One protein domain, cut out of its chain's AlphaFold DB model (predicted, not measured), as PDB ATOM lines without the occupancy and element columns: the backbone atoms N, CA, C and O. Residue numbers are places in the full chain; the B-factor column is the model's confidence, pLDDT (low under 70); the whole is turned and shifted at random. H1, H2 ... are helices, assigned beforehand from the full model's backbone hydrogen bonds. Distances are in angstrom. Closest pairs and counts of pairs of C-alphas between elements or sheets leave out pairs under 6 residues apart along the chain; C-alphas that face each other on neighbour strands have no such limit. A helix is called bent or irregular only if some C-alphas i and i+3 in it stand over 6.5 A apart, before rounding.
ATOM      1  N   PRO A  16      11.132  26.520  -3.143       71.00
ATOM      2  CA  PRO A  16      11.229  27.801  -2.470       71.00
ATOM      3  C   PRO A  16      12.571  27.873  -1.738       71.00
ATOM      4  O   PRO A  16      13.020  26.884  -1.157       71.00
ATOM      5  N   LEU A  17      13.234  29.031  -1.801       58.53
ATOM      6  CA  LEU A  17      14.635  29.200  -1.392       58.53
ATOM      7  C   LEU A  17      14.908  28.655   0.021       58.53
ATOM      8  O   LEU A  17      15.912  27.981   0.240       58.53
ATOM      9  N   TYR A  18      13.973  28.854   0.954       61.12
ATOM     10  CA  TYR A  18      14.078  28.341   2.321       61.12
ATOM     11  C   TYR A  18      14.128  26.805   2.385       61.12
ATOM     12  O   TYR A  18      14.842  26.255   3.215       61.12
ATOM     13  N   LYS A  19      13.435  26.092   1.489       63.31
ATOM     14  CA  LYS A  19      13.421  24.620   1.412       63.31
ATOM     15  C   LYS A  19      14.715  24.068   0.807       63.31
ATOM     16  O   LYS A  19      15.132  22.963   1.142       63.31
ATOM     17  N   SER A  20      15.383  24.856  -0.036       61.31
ATOM     18  CA  SER A  20      16.742  24.564  -0.507       61.31
ATOM     19  C   SER A  20      17.777  24.780   0.605       61.31
ATOM     20  O   SER A  20      18.583  23.892   0.875       61.31
ATOM     21  N   LEU A  21      17.694  25.912   1.317       58.50
ATOM     22  CA  LEU A  21      18.595  26.269   2.424       58.50
ATOM     23  C   LEU A  21      18.469  25.334   3.636       58.50
ATOM     24  O   LEU A  21      19.456  25.071   4.316       58.50
ATOM     25  N   THR A  22      17.273  24.797   3.886       61.44
ATOM     26  CA  THR A  22      17.000  23.826   4.962       61.44
ATOM     27  C   THR A  22      17.172  22.368   4.528       61.44
ATOM     28  O   THR A  22      16.929  21.455   5.317       61.44
ATOM     29  N   SER A  23      17.598  22.123   3.282       71.81
ATOM     30  CA  SER A  23      17.884  20.770   2.804       71.81
ATOM     31  C   SER A  23      19.126  20.196   3.491       71.81
ATOM     32  O   SER A  23      20.106  20.905   3.729       71.81
ATOM     33  N   MET A  24      19.130  18.881   3.737       66.94
ATOM     34  CA  MET A  24      20.279  18.183   4.336       66.94
ATOM     35  C   MET A  24      21.574  18.388   3.549       66.94
ATOM     36  O   MET A  24      22.644  18.497   4.135       66.94
ATOM     37  N   ARG A  25      21.480  18.504   2.221       71.94
ATOM     38  CA  ARG A  25      22.637  18.768   1.362       71.94
ATOM     39  C   ARG A  25      23.205  20.170   1.582       71.94
ATOM     40  O   ARG A  25      24.418  20.309   1.684       71.94
ATOM     41  N   SER A  26      22.350  21.188   1.675       74.31
ATOM     42  CA  SER A  26      22.789  22.557   1.971       74.31
ATOM     43  C   SER A  26      23.385  22.651   3.371       74.31
ATOM     44  O   SER A  26      24.435  23.259   3.553       74.31
ATOM     45  N   LEU A  27      22.754  22.002   4.351       71.56
ATOM     46  CA  LEU A  27      23.224  21.980   5.731       71.56
ATOM     47  C   LEU A  27      24.588  21.284   5.853       71.56
ATOM     48  O   LEU A  27      25.508  21.850   6.437       71.56
ATOM     49  N   ALA A  28      24.756  20.114   5.231       72.44
ATOM     50  CA  ALA A  28      26.024  19.386   5.211       72.44
ATOM     51  C   ALA A  28      27.162  20.216   4.592       72.44
ATOM     52  O   ALA A  28      28.263  20.246   5.138       72.44
ATOM     53  N   VAL A  29      26.898  20.930   3.492       78.69
ATOM     54  CA  VAL A  29      27.887  21.817   2.852       78.69
ATOM     55  C   VAL A  29      28.239  23.005   3.749       78.69
ATOM     56  O   VAL A  29      29.420  23.328   3.901       78.69
ATOM     57  N   SER A  30      27.247  23.636   4.380       77.56
ATOM     58  CA  SER A  30      27.481  24.714   5.348       77.56
ATOM     59  C   SER A  30      28.340  24.251   6.524       77.56
ATOM     60  O   SER A  30      29.236  24.973   6.949       77.56
ATOM     61  N   ILE A  31      28.127  23.030   7.015       75.94
ATOM     62  CA  ILE A  31      28.879  22.474   8.148       75.94
ATOM     63  C   ILE A  31      30.287  22.084   7.753       75.94
ATOM     64  O   ILE A  31      31.220  22.368   8.494       75.94
ATOM     65  N   GLN A  32      30.469  21.469   6.587       81.44
ATOM     66  CA  GLN A  32      31.808  21.195   6.069       81.44
ATOM     67  C   GLN A  32      32.601  22.494   5.924       81.44
ATOM     68  O   GLN A  32      33.753  22.557   6.345       81.44
ATOM     69  N   SER A  33      31.956  23.544   5.413       84.25
ATOM     70  CA  SER A  33      32.572  24.864   5.276       84.25
ATOM     71  C   SER A  33      32.913  25.462   6.645       84.25
ATOM     72  O   SER A  33      34.052  25.866   6.870       84.25
ATOM     73  N   TYR A  34      31.971  25.450   7.592       84.06
ATOM     74  CA  TYR A  34      32.198  25.894   8.970       84.06
ATOM     75  C   TYR A  34      33.337  25.121   9.647       84.06
ATOM     76  O   TYR A  34      34.199  25.730  10.268       84.06
ATOM     77  N   ASN A  35      33.389  23.799   9.483       85.38
ATOM     78  CA  ASN A  35      34.411  22.947  10.084       85.38
ATOM     79  C   ASN A  35      35.813  23.234   9.524       85.38
ATOM     80  O   ASN A  35      36.795  23.163  10.258       85.38
ATOM     81  N   ILE A  36      35.914  23.610   8.245       88.38
ATOM     82  CA  ILE A  36      37.174  24.072   7.644       88.38
ATOM     83  C   ILE A  36      37.623  25.383   8.297       88.38
ATOM     84  O   ILE A  36      38.759  25.472   8.763       88.38
ATOM     85  N   PHE A  37      36.739  26.382   8.395       88.06
ATOM     86  CA  PHE A  37      37.059  27.653   9.061       88.06
ATOM     87  C   PHE A  37      37.401  27.461  10.540       88.06
ATOM     88  O   PHE A  37      38.335  28.077  11.052       88.06
ATOM     89  N   TYR A  38      36.684  26.568  11.219       88.31
ATOM     90  CA  TYR A  38      36.965  26.194  12.595       88.31
ATOM     91  C   TYR A  38      38.348  25.545  12.723       88.31
ATOM     92  O   TYR A  38      39.113  25.933  13.599       88.31
ATOM     93  N   GLY A  39      38.717  24.632  11.820       91.75
ATOM     94  CA  GLY A  39      40.049  24.021  11.787       91.75
ATOM     95  C   GLY A  39      41.175  25.024  11.547       91.75
ATOM     96  O   GLY A  39      42.195  24.954  12.228       91.75
ATOM     97  N   ILE A  40      40.972  26.000  10.656       91.75
ATOM     98  CA  ILE A  40      41.924  27.104  10.445       91.75
ATOM     99  C   ILE A  40      42.082  27.923  11.729       91.75
ATOM    100  O   ILE A  40      43.200  28.199  12.150       91.75
ATOM    101  N   LYS A  41      40.976  28.263  12.397       91.69
ATOM    102  CA  LYS A  41      41.007  28.996  13.669       91.69
ATOM    103  C   LYS A  41      41.747  28.222  14.767       91.69
ATOM    104  O   LYS A  41      42.562  28.804  15.478       91.69
ATOM    105  N   GLN A  42      41.493  26.919  14.891       92.75
ATOM    106  CA  GLN A  42      42.217  26.054  15.828       92.75
ATOM    107  C   GLN A  42      43.711  26.005  15.487       92.75
ATOM    108  O   GLN A  42      44.545  26.108  16.380       92.75
ATOM    109  N   ALA A  43      44.061  25.928  14.200       94.44
ATOM    110  CA  ALA A  43      45.450  25.991  13.762       94.44
ATOM    111  C   ALA A  43      46.121  27.316  14.159       94.44
ATOM    112  O   ALA A  43      47.241  27.282  14.659       94.44
ATOM    113  N   SER A  44      45.441  28.461  14.034       92.69
ATOM    114  CA  SER A  44      45.973  29.752  14.498       92.69
ATOM    115  C   SER A  44      46.270  29.756  15.999       92.69
ATOM    116  O   SER A  44      47.308  30.261  16.417       92.69
ATOM    117  N   PHE A  45      45.408  29.146  16.816       93.19
ATOM    118  CA  PHE A  45      45.682  28.998  18.246       93.19
ATOM    119  C   PHE A  45      46.891  28.097  18.524       93.19
ATOM    120  O   PHE A  45      47.777  28.476  19.286       93.19
ATOM    121  N   PHE A  46      46.968  26.920  17.891       92.50
ATOM    122  CA  PHE A  46      48.116  26.023  18.067       92.50
ATOM    123  C   PHE A  46      49.418  26.632  17.543       92.50
ATOM    124  O   PHE A  46      50.481  26.358  18.092       92.50
ATOM    125  N   TYR A  47      49.348  27.487  16.524       93.50
ATOM    126  CA  TYR A  47      50.499  28.240  16.040       93.50
ATOM    127  C   TYR A  47      51.050  29.195  17.108       93.50
ATOM    128  O   TYR A  47      52.264  29.261  17.286       93.50
ATOM    129  N   LEU A  48      50.183  29.888  17.852       90.69
ATOM    130  CA  LEU A  48      50.606  30.707  18.997       90.69
ATOM    131  C   LEU A  48      51.143  29.828  20.134       90.69
ATOM    132  O   LEU A  48      52.199  30.094  20.696       90.69
ATOM    133  N   LEU A  49      50.465  28.718  20.430       89.88
ATOM    134  CA  LEU A  49      50.866  27.808  21.505       89.88
ATOM    135  C   LEU A  49      52.241  27.159  21.259       89.88
ATOM    136  O   LEU A  49      52.997  26.924  22.201       89.88
ATOM    137  N   PHE A  50      52.590  26.883  20.001       91.56
ATOM    138  CA  PHE A  50      53.879  26.295  19.627       91.56
ATOM    139  C   PHE A  50      55.018  27.305  19.492       91.56
ATOM    140  O   PHE A  50      56.135  26.894  19.172       91.56
ATOM    141  N   GLU A  51      54.784  28.588  19.769       90.06
ATOM    142  CA  GLU A  51      55.818  29.620  19.677       90.06
ATOM    143  C   GLU A  51      57.037  29.325  20.548       90.06
ATOM    144  O   GLU A  51      58.171  29.412  20.079       90.06
ATOM    145  N   TYR A  52      56.806  28.855  21.771       85.50
ATOM    146  CA  TYR A  52      57.883  28.489  22.689       85.50
ATOM    147  C   TYR A  52      58.610  27.188  22.298       85.50
ATOM    148  O   TYR A  52      59.779  27.006  22.630       85.50
ATOM    149  N   LEU A  53      57.936  26.267  21.598       88.94
ATOM    150  CA  LEU A  53      58.477  24.938  21.280       88.94
ATOM    151  C   LEU A  53      59.223  24.906  19.941       88.94
ATOM    152  O   LEU A  53      60.202  24.173  19.804       88.94
ATOM    153  N   ILE A  54      58.747  25.652  18.941       90.62
ATOM    154  CA  ILE A  54      59.275  25.632  17.572       90.62
ATOM    155  C   ILE A  54      59.556  27.077  17.139       90.62
ATOM    156  O   ILE A  54      58.663  27.744  16.608       90.62
ATOM    157  N   PRO A  55      60.799  27.566  17.299       87.94
ATOM    158  CA  PRO A  55      61.153  28.944  16.957       87.94
ATOM    159  C   PRO A  55      61.034  29.259  15.461       87.94
ATOM    160  O   PRO A  55      60.845  30.408  15.091       87.94
ATOM    161  N   ASN A  56      61.142  28.249  14.588       92.75
ATOM    162  CA  ASN A  56      61.019  28.431  13.143       92.75
ATOM    163  C   ASN A  56      59.542  28.493  12.714       92.75
ATOM    164  O   ASN A  56      58.835  27.485  12.770       92.75
ATOM    165  N   ASP A  57      59.121  29.658  12.223       89.19
ATOM    166  CA  ASP A  57      57.745  29.942  11.802       89.19
ATOM    167  C   ASP A  57      57.220  28.966  10.739       89.19
ATOM    168  O   ASP A  57      56.133  28.408  10.886       89.19
ATOM    169  N   TYR A  58      58.006  28.670   9.698       89.50
ATOM    170  CA  TYR A  58      57.582  27.766   8.619       89.50
ATOM    171  C   TYR A  58      57.380  26.332   9.110       89.50
ATOM    172  O   TYR A  58      56.430  25.657   8.706       89.50
ATOM    173  N   LEU A  59      58.255  25.868  10.006       90.56
ATOM    174  CA  LEU A  59      58.153  24.528  10.580       90.56
ATOM    175  C   LEU A  59      56.964  24.411  11.544       90.56
ATOM    176  O   LEU A  59      56.432  23.318  11.711       90.56
ATOM    177  N   ARG A  60      56.525  25.526  12.140       93.88
ATOM    178  CA  ARG A  60      55.396  25.589  13.079       93.88
ATOM    179  C   ARG A  60      54.031  25.474  12.398       93.88
ATOM    180  O   ARG A  60      53.102  24.919  12.984       93.88
ATOM    181  N   VAL A  61      53.907  25.937  11.152       92.69
ATOM    182  CA  VAL A  61      52.645  25.885  10.384       92.69
ATOM    183  C   VAL A  61      52.145  24.450  10.208       92.69
ATOM    184  O   VAL A  61      50.955  24.186  10.375       92.69
ATOM    185  N   ILE A  62      53.042  23.511   9.900       91.56
ATOM    186  CA  ILE A  62      52.687  22.111   9.632       91.56
ATOM    187  C   ILE A  62      51.988  21.463  10.842       91.56
ATOM    188  O   ILE A  62      50.829  21.065  10.700       91.56
ATOM    189  N   PRO A  63      52.606  21.367  12.037       92.75
ATOM    190  CA  PRO A  63      51.949  20.785  13.199       92.75
ATOM    191  C   PRO A  63      50.691  21.569  13.589       92.75
ATOM    192  O   PRO A  63      49.682  20.944  13.902       92.75
ATOM    193  N   ALA A  64      50.690  22.903  13.493       93.81
ATOM    194  CA  ALA A  64      49.508  23.711  13.791       93.81
ATOM    195  C   ALA A  64      48.299  23.342  12.908       93.81
ATOM    196  O   ALA A  64      47.201  23.134  13.425       93.81
ATOM    197  N   LEU A  65      48.496  23.177  11.594       93.88
ATOM    198  CA  LEU A  65      47.440  22.740  10.672       93.88
ATOM    199  C   LEU A  65      46.957  21.316  10.967       93.88
ATOM    200  O   LEU A  65      45.752  21.060  10.939       93.88
ATOM    201  N   PHE A  66      47.876  20.396  11.280       94.38
ATOM    202  CA  PHE A  66      47.522  19.024  11.650       94.38
ATOM    203  C   PHE A  66      46.663  18.990  12.921       94.38
ATOM    204  O   PHE A  66      45.577  18.404  12.908       94.38
ATOM    205  N   PHE A  67      47.102  19.653  13.995       93.38
ATOM    206  CA  PHE A  67      46.336  19.739  15.241       93.38
ATOM    207  C   PHE A  67      44.994  20.450  15.032       93.38
ATOM    208  O   PHE A  67      43.967  19.949  15.491       93.38
ATOM    209  N   GLY A  68      44.972  21.546  14.268       93.19
ATOM    210  CA  GLY A  68      43.742  22.258  13.926       93.19
ATOM    211  C   GLY A  68      42.716  21.374  13.213       93.19
ATOM    212  O   GLY A  68      41.548  21.340  13.610       93.19
ATOM    213  N   TYR A  69      43.146  20.588  12.219       92.88
ATOM    214  CA  TYR A  69      42.281  19.632  11.520       92.88
ATOM    215  C   TYR A  69      41.741  18.538  12.450       92.88
ATOM    216  O   TYR A  69      40.538  18.256  12.441       92.88
ATOM    217  N   PHE A  70      42.607  17.919  13.261       92.94
ATOM    218  CA  PHE A  70      42.195  16.842  14.161       92.94
ATOM    219  C   PHE A  70      41.220  17.327  15.233       92.94
ATOM    220  O   PHE A  70      40.211  16.662  15.467       92.94
ATOM    221  N   VAL A  71      41.476  18.488  15.837       90.94
ATOM    222  CA  VAL A  71      40.582  19.075  16.843       90.94
ATOM    223  C   VAL A  71      39.238  19.446  16.223       90.94
ATOM    224  O   VAL A  71      38.204  19.096  16.788       90.94
ATOM    225  N   ALA A  72      39.221  20.061  15.037       89.69
ATOM    226  CA  ALA A  72      37.974  20.374  14.337       89.69
ATOM    227  C   ALA A  72      37.148  19.114  14.038       89.69
ATOM    228  O   ALA A  72      35.958  19.041  14.350       89.69
ATOM    229  N   LYS A  73      37.795  18.065  13.517       88.06
ATOM    230  CA  LYS A  73      37.136  16.783  13.241       88.06
ATOM    231  C   LYS A  73      36.633  16.093  14.512       88.06
ATOM    232  O   LYS A  73      35.532  15.544  14.503       88.06
ATOM    233  N   ALA A  74      37.413  16.117  15.593       87.38
ATOM    234  CA  ALA A  74      37.012  15.562  16.882       87.38
ATOM    235  C   ALA A  74      35.793  16.302  17.449       87.38
ATOM    236  O   ALA A  74      34.826  15.657  17.850       87.38
ATOM    237  N   MET A  75      35.798  17.636  17.399       83.06
ATOM    238  CA  MET A  75      34.676  18.463  17.848       83.06
ATOM    239  C   MET A  75      33.405  18.204  17.040       83.06
ATOM    240  O   MET A  75      32.341  18.052  17.635       83.06
ATOM    241  N   LEU A  76      33.501  18.068  15.713       81.81
ATOM    242  CA  LEU A  76      32.349  17.728  14.873       81.81
ATOM    243  C   LEU A  76      31.757  16.359  15.243       81.81
ATOM    244  O   LEU A  76      30.543  16.229  15.377       81.81
ATOM    245  N   ASN A  77      32.603  15.348  15.454       80.69
ATOM    246  CA  ASN A  77      32.151  14.021  15.884       80.69
ATOM    247  C   ASN A  77      31.479  14.052  17.261       80.69
ATOM    248  O   ASN A  77      30.464  13.387  17.464       80.69
ATOM    249  N   ILE A  78      32.035  14.820  18.202       81.94
ATOM    250  CA  ILE A  78      31.443  15.002  19.529       81.94
ATOM    251  C   ILE A  78      30.091  15.699  19.403       81.94
ATOM    252  O   ILE A  78      29.147  15.256  20.045       81.94
ATOM    253  N   ALA A  79      29.983  16.733  18.563       76.06
ATOM    254  CA  ALA A  79      28.750  17.485  18.351       76.06
ATOM    255  C   ALA A  79      27.624  16.632  17.744       76.06
ATOM    256  O   ALA A  79      26.472  16.796  18.130       76.06
ATOM    257  N   VAL A  80      27.947  15.705  16.835       73.31
ATOM    258  CA  VAL A  80      26.962  14.784  16.238       73.31
ATOM    259  C   VAL A  80      26.514  13.715  17.235       73.31
ATOM    260  O   VAL A  80      25.329  13.421  17.322       73.31
ATOM    261  N   ASN A  81      27.438  13.163  18.022       75.19
ATOM    262  CA  ASN A  81      27.169  12.022  18.903       75.19
ATOM    263  C   ASN A  81      26.860  12.429  20.355       75.19
ATOM    264  O   ASN A  81      27.166  11.676  21.285       75.19
ATOM    265  N   ILE A  82      26.299  13.621  20.585       74.00
ATOM    266  CA  ILE A  82      25.988  14.074  21.948       74.00
ATOM    267  C   ILE A  82      24.905  13.164  22.543       74.00
ATOM    268  O   ILE A  82      23.798  13.108  22.004       74.00
ATOM    269  N   PRO A  83      25.173  12.495  23.683       66.94
ATOM    270  CA  PRO A  83      24.159  11.706  24.369       66.94
ATOM    271  C   PRO A  83      22.967  12.584  24.740       66.94
ATOM    272  O   PRO A  83      23.150  13.715  25.209       66.94
ATOM    273  N   GLU A  84      21.752  12.053  24.596       65.00
ATOM    274  CA  GLU A  84      20.549  12.716  25.096       65.00
ATOM    275  C   GLU A  84      20.780  13.170  26.549       65.00
ATOM    276  O   GLU A  84      21.271  12.399  27.378       65.00
ATOM    277  N   LYS A  85      20.450  14.438  26.847       66.12
ATOM    278  CA  LYS A  85      20.663  15.141  28.137       66.12
ATOM    279  C   LYS A  85      22.053  15.753  28.389       66.12
ATOM    280  O   LYS A  85      22.268  16.301  29.469       66.12
ATOM    281  N   LYS A  86      22.982  15.745  27.425       79.69
ATOM    282  CA  LYS A  86      24.294  16.428  27.546       79.69
ATOM    283  C   LYS A  86      24.428  17.696  26.692       79.69
ATOM    284  O   LYS A  86      25.514  18.017  26.221       79.69
ATOM    285  N   GLU A  87      23.349  18.456  26.518       74.00
ATOM    286  CA  GLU A  87      23.338  19.685  25.695       74.00
ATOM    287  C   GLU A  87      24.281  20.781  26.223       74.00
ATOM    288  O   GLU A  87      24.812  21.577  25.448       74.00
ATOM    289  N   TRP A  88      24.595  20.742  27.523       81.38
ATOM    290  CA  TRP A  88      25.634  21.562  28.150       81.38
ATOM    291  C   TRP A  88      27.002  21.436  27.473       81.38
ATOM    292  O   TRP A  88      27.767  22.392  27.502       81.38
ATOM    293  N   VAL A  89      27.304  20.308  26.816       83.31
ATOM    294  CA  VAL A  89      28.568  20.115  26.088       83.31
ATOM    295  C   VAL A  89      28.724  21.149  24.970       83.31
ATOM    296  O   VAL A  89      29.810  21.697  24.809       83.31
ATOM    297  N   ILE A  90      27.648  21.488  24.249       81.62
ATOM    298  CA  ILE A  90      27.691  22.507  23.184       81.62
ATOM    299  C   ILE A  90      27.969  23.887  23.788       81.62
ATOM    300  O   ILE A  90      28.769  24.654  23.252       81.62
ATOM    301  N   VAL A  91      27.343  24.185  24.929       86.38
ATOM    302  CA  VAL A  91      27.557  25.438  25.667       86.38
ATOM    303  C   VAL A  91      29.003  25.529  26.165       86.38
ATOM    304  O   VAL A  91      29.640  26.565  26.000       86.38
ATOM    305  N   SER A  92      29.556  24.439  26.704       86.56
ATOM    306  CA  SER A  92      30.959  24.374  27.124       86.56
ATOM    307  C   SER A  92      31.920  24.562  25.949       86.56
ATOM    308  O   SER A  92      32.876  25.321  26.076       86.56
ATOM    309  N   ILE A  93      31.661  23.932  24.795       85.88
ATOM    310  CA  ILE A  93      32.474  24.114  23.581       85.88
ATOM    311  C   ILE A  93      32.453  25.580  23.142       85.88
ATOM    312  O   ILE A  93      33.512  26.144  22.881       85.88
ATOM    313  N   ALA A  94      31.278  26.215  23.108       88.62
ATOM    314  CA  ALA A  94      31.159  27.630  22.757       88.62
ATOM    315  C   ALA A  94      31.906  28.538  23.749       88.62
ATOM    316  O   ALA A  94      32.601  29.460  23.338       88.62
ATOM    317  N   PHE A  95      31.830  28.251  25.049       89.88
ATOM    318  CA  PHE A  95      32.571  29.002  26.063       89.88
ATOM    319  C   PHE A  95      34.094  28.905  25.874       89.88
ATOM    320  O   PHE A  95      34.783  29.925  25.881       89.88
ATOM    321  N   PHE A  96      34.629  27.700  25.650       89.12
ATOM    322  CA  PHE A  96      36.057  27.534  25.357       89.12
ATOM    323  C   PHE A  96      36.458  28.204  24.041       89.12
ATOM    324  O   PHE A  96      37.538  28.783  23.958       89.12
ATOM    325  N   ASP A  97      35.590  28.177  23.032       90.00
ATOM    326  CA  ASP A  97      35.823  28.836  21.748       90.00
ATOM    327  C   ASP A  97      35.936  30.363  21.875       90.00
ATOM    328  O   ASP A  97      36.796  30.983  21.247       90.00
ATOM    329  N   PHE A  98      35.123  30.958  22.751       91.88
ATOM    330  CA  PHE A  98      35.208  32.374  23.095       91.88
ATOM    331  C   PHE A  98      36.539  32.719  23.772       91.88
ATOM    332  O   PHE A  98      37.205  33.674  23.368       91.88
ATOM    333  N   LEU A  99      36.961  31.928  24.765       90.75
ATOM    334  CA  LEU A  99      38.252  32.125  25.435       90.75
ATOM    335  C   LEU A  99      39.420  31.992  24.452       90.75
ATOM    336  O   LEU A  99      40.345  32.800  24.473       90.75
ATOM    337  N   MET A 100      39.349  31.014  23.552       90.38
ATOM    338  CA  MET A 100      40.341  30.808  22.497       90.38
ATOM    339  C   MET A 100      40.443  32.016  21.566       90.38
ATOM    340  O   MET A 100      41.550  32.451  21.259       90.38
ATOM    341  N   LEU A 101      39.316  32.599  21.147       91.75
ATOM    342  CA  LEU A 101      39.311  33.828  20.347       91.75
ATOM    343  C   LEU A 101      39.938  35.009  21.094       91.75
ATOM    344  O   LEU A 101      40.675  35.782  20.483       91.75
ATOM    345  N   CYS A 102      39.711  35.113  22.407       90.94
ATOM    346  CA  CYS A 102      40.348  36.143  23.229       90.94
ATOM    347  C   CYS A 102      41.877  36.005  23.249       90.94
ATOM    348  O   CYS A 102      42.577  37.016  23.229       90.94
ATOM    349  N   VAL A 103      42.388  34.767  23.251       90.50
ATOM    350  CA  VAL A 103      43.828  34.485  23.156       90.50
ATOM    351  C   VAL A 103      44.359  34.788  21.756       90.50
ATOM    352  O   VAL A 103      45.375  35.459  21.629       90.50
ATOM    353  N   ILE A 104      43.668  34.344  20.700       90.88
ATOM    354  CA  ILE A 104      44.094  34.561  19.305       90.88
ATOM    355  C   ILE A 104      44.197  36.056  18.973       90.88
ATOM    356  O   ILE A 104      45.087  36.461  18.231       90.88
ATOM    357  N   LEU A 105      43.278  36.869  19.497       90.00
ATOM    358  CA  LEU A 105      43.236  38.313  19.257       90.00
ATOM    359  C   LEU A 105      44.065  39.128  20.257       90.00
ATOM    360  O   LEU A 105      44.023  40.356  20.212       90.00
ATOM    361  N   ASP A 106      44.789  38.451  21.148       88.44
ATOM    362  CA  ASP A 106      45.665  39.053  22.148       88.44
ATOM    363  C   ASP A 106      44.996  40.170  22.972       88.44
ATOM    364  O   ASP A 106      45.560  41.232  23.239       88.44
ATOM    365  N   ILE A 107      43.741  39.937  23.378       88.31
ATOM    366  CA  ILE A 107      42.918  40.947  24.067       88.31
ATOM    367  C   ILE A 107      43.556  41.376  25.399       88.31
ATOM    368  O   ILE A 107      43.406  42.518  25.820       88.31
ATOM    369  N   MET A 108      44.286  40.470  26.054       81.31
ATOM    370  CA  MET A 108      44.843  40.676  27.397       81.31
ATOM    371  C   MET A 108      46.015  41.665  27.442       81.31
ATOM    372  O   MET A 108      46.253  42.250  28.496       81.31
ATOM    373  N   HIS A 109      46.739  41.862  26.337       86.12
ATOM    374  CA  HIS A 109      47.861  42.806  26.270       86.12
ATOM    375  C   HIS A 109      47.455  44.193  25.753       86.12
ATOM    376  O   HIS A 109      48.270  45.117  25.742       86.12
ATOM    377  N   LYS A 110      46.196  44.368  25.338       88.50
ATOM    378  CA  LYS A 110      45.664  45.661  24.905       88.50
ATOM    379  C   LYS A 110      45.422  46.564  26.113       88.50
ATOM    380  O   LYS A 110      44.914  46.125  27.139       88.50
ATOM    381  N   THR A 111      45.769  47.842  25.985       88.19
ATOM    382  CA  THR A 111      45.586  48.852  27.044       88.19
ATOM    383  C   THR A 111      44.348  49.724  26.833       88.19
ATOM    384  O   THR A 111      43.856  50.336  27.781       88.19
ATOM    385  N   ASP A 112      43.816  49.766  25.607       92.81
ATOM    386  CA  ASP A 112      42.679  50.607  25.239       92.81
ATOM    387  C   ASP A 112      41.345  49.901  25.491       92.81
ATOM    388  O   ASP A 112      40.948  48.979  24.777       92.81
ATOM    389  N   TRP A 113      40.591  50.390  26.478       88.38
ATOM    390  CA  TRP A 113      39.298  49.818  26.874       88.38
ATOM    391  C   TRP A 113      38.270  49.751  25.739       88.38
ATOM    392  O   TRP A 113      37.501  48.797  25.663       88.38
ATOM    393  N   ILE A 114      38.260  50.735  24.834       90.88
ATOM    394  CA  ILE A 114      37.340  50.754  23.685       90.88
ATOM    395  C   ILE A 114      37.693  49.631  22.701       90.88
ATOM    396  O   ILE A 114      36.802  48.949  22.194       90.88
ATOM    397  N   GLU A 115      38.986  49.411  22.453       90.38
ATOM    398  CA  GLU A 115      39.458  48.347  21.568       90.38
ATOM    399  C   GLU A 115      39.151  46.969  22.166       90.38
ATOM    400  O   GLU A 115      38.583  46.118  21.481       90.38
ATOM    401  N   ILE A 116      39.418  46.789  23.465       91.25
ATOM    402  CA  ILE A 116      39.087  45.569  24.215       91.25
ATOM    403  C   ILE A 116      37.590  45.256  24.118       91.25
ATOM    404  O   ILE A 116      37.216  44.131  23.790       91.25
ATOM    405  N   ILE A 117      36.719  46.241  24.364       90.75
ATOM    406  CA  ILE A 117      35.262  46.049  24.304       90.75
ATOM    407  C   ILE A 117      34.822  45.663  22.887       90.75
ATOM    408  O   ILE A 117      34.062  44.708  22.726       90.75
ATOM    409  N   ASN A 118      35.323  46.348  21.857       90.75
ATOM    410  CA  ASN A 118      34.991  46.032  20.466       90.75
ATOM    411  C   ASN A 118      35.442  44.612  20.075       90.75
ATOM    412  O   ASN A 118      34.680  43.876  19.443       90.75
ATOM    413  N   LEU A 119      36.645  44.202  20.492       91.06
ATOM    414  CA  LEU A 119      37.177  42.854  20.271       91.06
ATOM    415  C   LEU A 119      36.373  41.787  21.023       91.06
ATOM    416  O   LEU A 119      36.088  40.732  20.458       91.06
ATOM    417  N   LEU A 120      35.945  42.057  22.259       92.44
ATOM    418  CA  LEU A 120      35.093  41.144  23.029       92.44
ATOM    419  C   LEU A 120      33.703  40.986  22.403       92.44
ATOM    420  O   LEU A 120      33.202  39.863  22.315       92.44
ATOM    421  N   ILE A 121      33.099  42.076  21.916       92.38
ATOM    422  CA  ILE A 121      31.826  42.029  21.178       92.38
ATOM    423  C   ILE A 121      31.986  41.177  19.915       92.38
ATOM    424  O   ILE A 121      31.152  40.308  19.647       92.38
ATOM    425  N   PHE A 122      33.073  41.373  19.167       91.19
ATOM    426  CA  PHE A 122      33.383  40.566  17.990       91.19
ATOM    427  C   PHE A 122      33.550  39.076  18.338       91.19
ATOM    428  O   PHE A 122      32.925  38.228  17.698       91.19
ATOM    429  N   CYS A 123      34.312  38.746  19.387       90.81
ATOM    430  CA  CYS A 123      34.476  37.367  19.861       90.81
ATOM    431  C   CYS A 123      33.139  36.731  20.242       90.81
ATOM    432  O   CYS A 123      32.850  35.599  19.845       90.81
ATOM    433  N   GLY A 124      32.312  37.465  20.990       91.06
ATOM    434  CA  GLY A 124      30.988  37.015  21.406       91.06
ATOM    435  C   GLY A 124      30.087  36.741  20.205       91.06
ATOM    436  O   GLY A 124      29.461  35.686  20.134       91.06
ATOM    437  N   PHE A 125      30.086  37.637  19.217       91.44
ATOM    438  CA  PHE A 125      29.300  37.482  17.995       91.44
ATOM    439  C   PHE A 125      29.734  36.272  17.154       91.44
ATOM    440  O   PHE A 125      28.892  35.469  16.746       91.44
ATOM    441  N   VAL A 126      31.040  36.092  16.928       88.81
ATOM    442  CA  VAL A 126      31.569  34.943  16.167       88.81
ATOM    443  C   VAL A 126      31.259  33.624  16.880       88.81
ATOM    444  O   VAL A 126      30.800  32.669  16.248       88.81
ATOM    445  N   THR A 127      31.438  33.586  18.202       89.94
ATOM    446  CA  THR A 127      31.106  32.415  19.027       89.94
ATOM    447  C   THR A 127      29.609  32.109  18.973       89.94
ATOM    448  O   THR A 127      29.216  30.953  18.820       89.94
ATOM    449  N   TYR A 128      28.760  33.137  19.044       89.25
ATOM    450  CA  TYR A 128      27.307  33.005  18.974       89.25
ATOM    451  C   TYR A 128      26.843  32.380  17.655       89.25
ATOM    452  O   TYR A 128      26.023  31.461  17.671       89.25
ATOM    453  N   ILE A 129      27.398  32.818  16.519       85.31
ATOM    454  CA  ILE A 129      27.103  32.206  15.214       85.31
ATOM    455  C   ILE A 129      27.507  30.729  15.215       85.31
ATOM    456  O   ILE A 129      26.722  29.881  14.788       85.31
ATOM    457  N   GLY A 130      28.706  30.411  15.714       82.75
ATOM    458  CA  GLY A 130      29.184  29.030  15.804       82.75
ATOM    459  C   GLY A 130      28.286  28.148  16.674       82.75
ATOM    460  O   GLY A 130      27.925  27.041  16.273       82.75
ATOM    461  N   TYR A 131      27.866  28.660  17.830       86.19
ATOM    462  CA  TYR A 131      26.932  27.987  18.729       86.19
ATOM    463  C   TYR A 131      25.591  27.696  18.045       86.19
ATOM    464  O   TYR A 131      25.145  26.548  18.036       86.19
ATOM    465  N   TRP A 132      24.969  28.702  17.425       83.94
ATOM    466  CA  TRP A 132      23.680  28.533  16.746       83.94
ATOM    467  C   TRP A 132      23.746  27.563  15.576       83.94
ATOM    468  O   TRP A 132      22.834  26.756  15.400       83.94
ATOM    469  N   LEU A 133      24.821  27.612  14.791       79.62
ATOM    470  CA  LEU A 133      24.998  26.717  13.652       79.62
ATOM    471  C   LEU A 133      25.122  25.256  14.106       79.62
ATOM    472  O   LEU A 133      24.473  24.384  13.526       79.62
ATOM    473  N   ASN A 134      25.868  25.003  15.186       78.25
ATOM    474  CA  ASN A 134      25.950  23.675  15.796       78.25
ATOM    475  C   ASN A 134      24.598  23.224  16.372       78.25
ATOM    476  O   ASN A 134      24.193  22.089  16.137       78.25
ATOM    477  N   GLN A 135      23.866  24.102  17.063       81.31
ATOM    478  CA  GLN A 135      22.551  23.771  17.628       81.31
ATOM    479  C   GLN A 135      21.521  23.407  16.553       81.31
ATOM    480  O   GLN A 135      20.888  22.353  16.624       81.31
ATOM    481  N   VAL A 136      21.378  24.245  15.520       80.81
ATOM    482  CA  VAL A 136      20.450  23.992  14.405       80.81
ATOM    483  C   VAL A 136      20.798  22.685  13.700       80.81
ATOM    484  O   VAL A 136      19.900  21.932  13.326       80.81
ATOM    485  N   PHE A 137      22.088  22.387  13.546       76.25
ATOM    486  CA  PHE A 137      22.518  21.126  12.963       76.25
ATOM    487  C   PHE A 137      22.123  19.918  13.812       76.25
ATOM    488  O   PHE A 137      21.497  19.000  13.285       76.25
ATOM    489  N   VAL A 138      22.439  19.930  15.110       77.00
ATOM    490  CA  VAL A 138      22.103  18.834  16.034       77.00
ATOM    491  C   VAL A 138      20.598  18.574  16.039       77.00
ATOM    492  O   VAL A 138      20.172  17.424  15.950       77.00
ATOM    493  N   LEU A 139      19.783  19.632  16.071       80.75
ATOM    494  CA  LEU A 139      18.326  19.515  15.986       80.75
ATOM    495  C   LEU A 139      17.880  18.875  14.665       80.75
ATOM    496  O   LEU A 139      17.067  17.955  14.675       80.75
ATOM    497  N   LYS A 140      18.446  19.308  13.532       79.69
ATOM    498  CA  LYS A 140      18.095  18.760  12.214       79.69
ATOM    499  C   LYS A 140      18.500  17.294  12.050       79.69
ATOM    500  O   LYS A 140      17.782  16.532  11.408       79.69
ATOM    501  N   VAL A 141      19.646  16.899  12.607       77.62
ATOM    502  CA  VAL A 141      20.103  15.502  12.603       77.62
ATOM    503  C   VAL A 141      19.155  14.640  13.430       77.62
ATOM    504  O   VAL A 141      18.687  13.627  12.921       77.62
ATOM    505  N   LYS A 142      18.777  15.085  14.636       80.50
ATOM    506  CA  LYS A 142      17.783  14.388  15.472       80.50
ATOM    507  C   LYS A 142      16.434  14.224  14.760       80.50
ATOM    508  O   LYS A 142      15.868  13.136  14.780       80.50
ATOM    509  N   GLU A 143      15.928  15.272  14.101       83.00
ATOM    510  CA  GLU A 143      14.702  15.186  13.285       83.00
ATOM    511  C   GLU A 143      14.815  14.094  12.211       83.00
ATOM    512  O   GLU A 143      13.893  13.302  12.031       83.00
ATOM    513  N   LYS A 144      15.962  14.009  11.528       79.06
ATOM    514  CA  LYS A 144      16.203  13.011  10.479       79.06
ATOM    515  C   LYS A 144      16.331  11.590  11.007       79.06
ATOM    516  O   LYS A 144      15.793  10.676  10.395       79.06
ATOM    517  N   GLU A 145      17.007  11.399  12.133       82.25
ATOM    518  CA  GLU A 145      17.095  10.088  12.779       82.25
ATOM    519  C   GLU A 145      15.710   9.582  13.199       82.25
ATOM    520  O   GLU A 145      15.408   8.396  13.041       82.25
ATOM    521  N   LEU A 146      14.841  10.480  13.675       85.06
ATOM    522  CA  LEU A 146      13.446  10.163  13.989       85.06
ATOM    523  C   LEU A 146      12.633   9.829  12.732       85.06
ATOM    524  O   LEU A 146      11.916   8.828  12.735       85.06
TER     525      LEU A 146
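AT A GLANCE: This is residues 16 to 146 of the 307 residues of an uncharacterized protein of Tenacibaculum finnmarkense genomovar ulcerans (UniProt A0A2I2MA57). The longest helix, H5, pairs with H4 as one helical hairpin, and this meets a second hairpin, H2 with H3, at a few places, giving a loose group of four long, mostly crossed helices. The short H1 lies far out beside the beginning of H2, and residues 109 to 114 stick out at the turn between H4 and H5. The printed part has 131 residues with five named helices, H1 to H5 in chain order, and no named strand; the class is all helix. It is only just loose, close to compact, with a radius of gyration of the C-alphas of 16.9 A and spans of 50 by 36 by 33 A.

IN THESE COORDINATES: H5, residues 113 to 146, is 49.1 A long, from C-alpha 113 at (39.298, 49.818, 26.874) to C-alpha 146 at (13.446, 10.163, 13.989). H4 is residues 88 to 104, 24.2 A. H3, residues 57 to 80, is 34.6 A; it is neither bent nor irregular, but only just: C-alphas 59 and 62 are 6.1 A apart. H2, residues 24 to 49, is 36.4 A, and H1, residues 17 to 21, begins at C-alpha 17 (14.635, 29.200, -1.392) and spans 6.2 A.

HOW THE PARTS SIT: H5 touches H4 with residues 119 to 135 alone, opposite ways at a shallow tilt of 32 degrees, only just short of steep; the closest C-alphas, Phe 98 and Thr 127, are 5.8 A apart. H2 and H3 touch at a steep tilt of 42 degrees, opposite ways, closest at the C-alphas of Ala 43 and Gly 68, 4.1 A. H2 touches H4 at the C-alphas of Phe 45 and Ile 104, 5.9 A, and H3 touches H5 at those of Val 80 and Val 138, 6.3 A. H1 is close to H2 but not clearly touching, 6.8 A between the C-alphas of Ser 20 and Ser 26, and apart from H3, H4 and H5. Every O i to N i+4 pair is within hydrogen-bond range in H1, H2, H4 and H5, and 18 of 20 in H3.

THE WHOLE: The C-alphas of Pro 16 and Pro 55, the two farthest apart, are 53.6 A apart. The printed part has no cut and no long link. Confidence is under 70 at residues 17 to 22, 24 and 83 to 85.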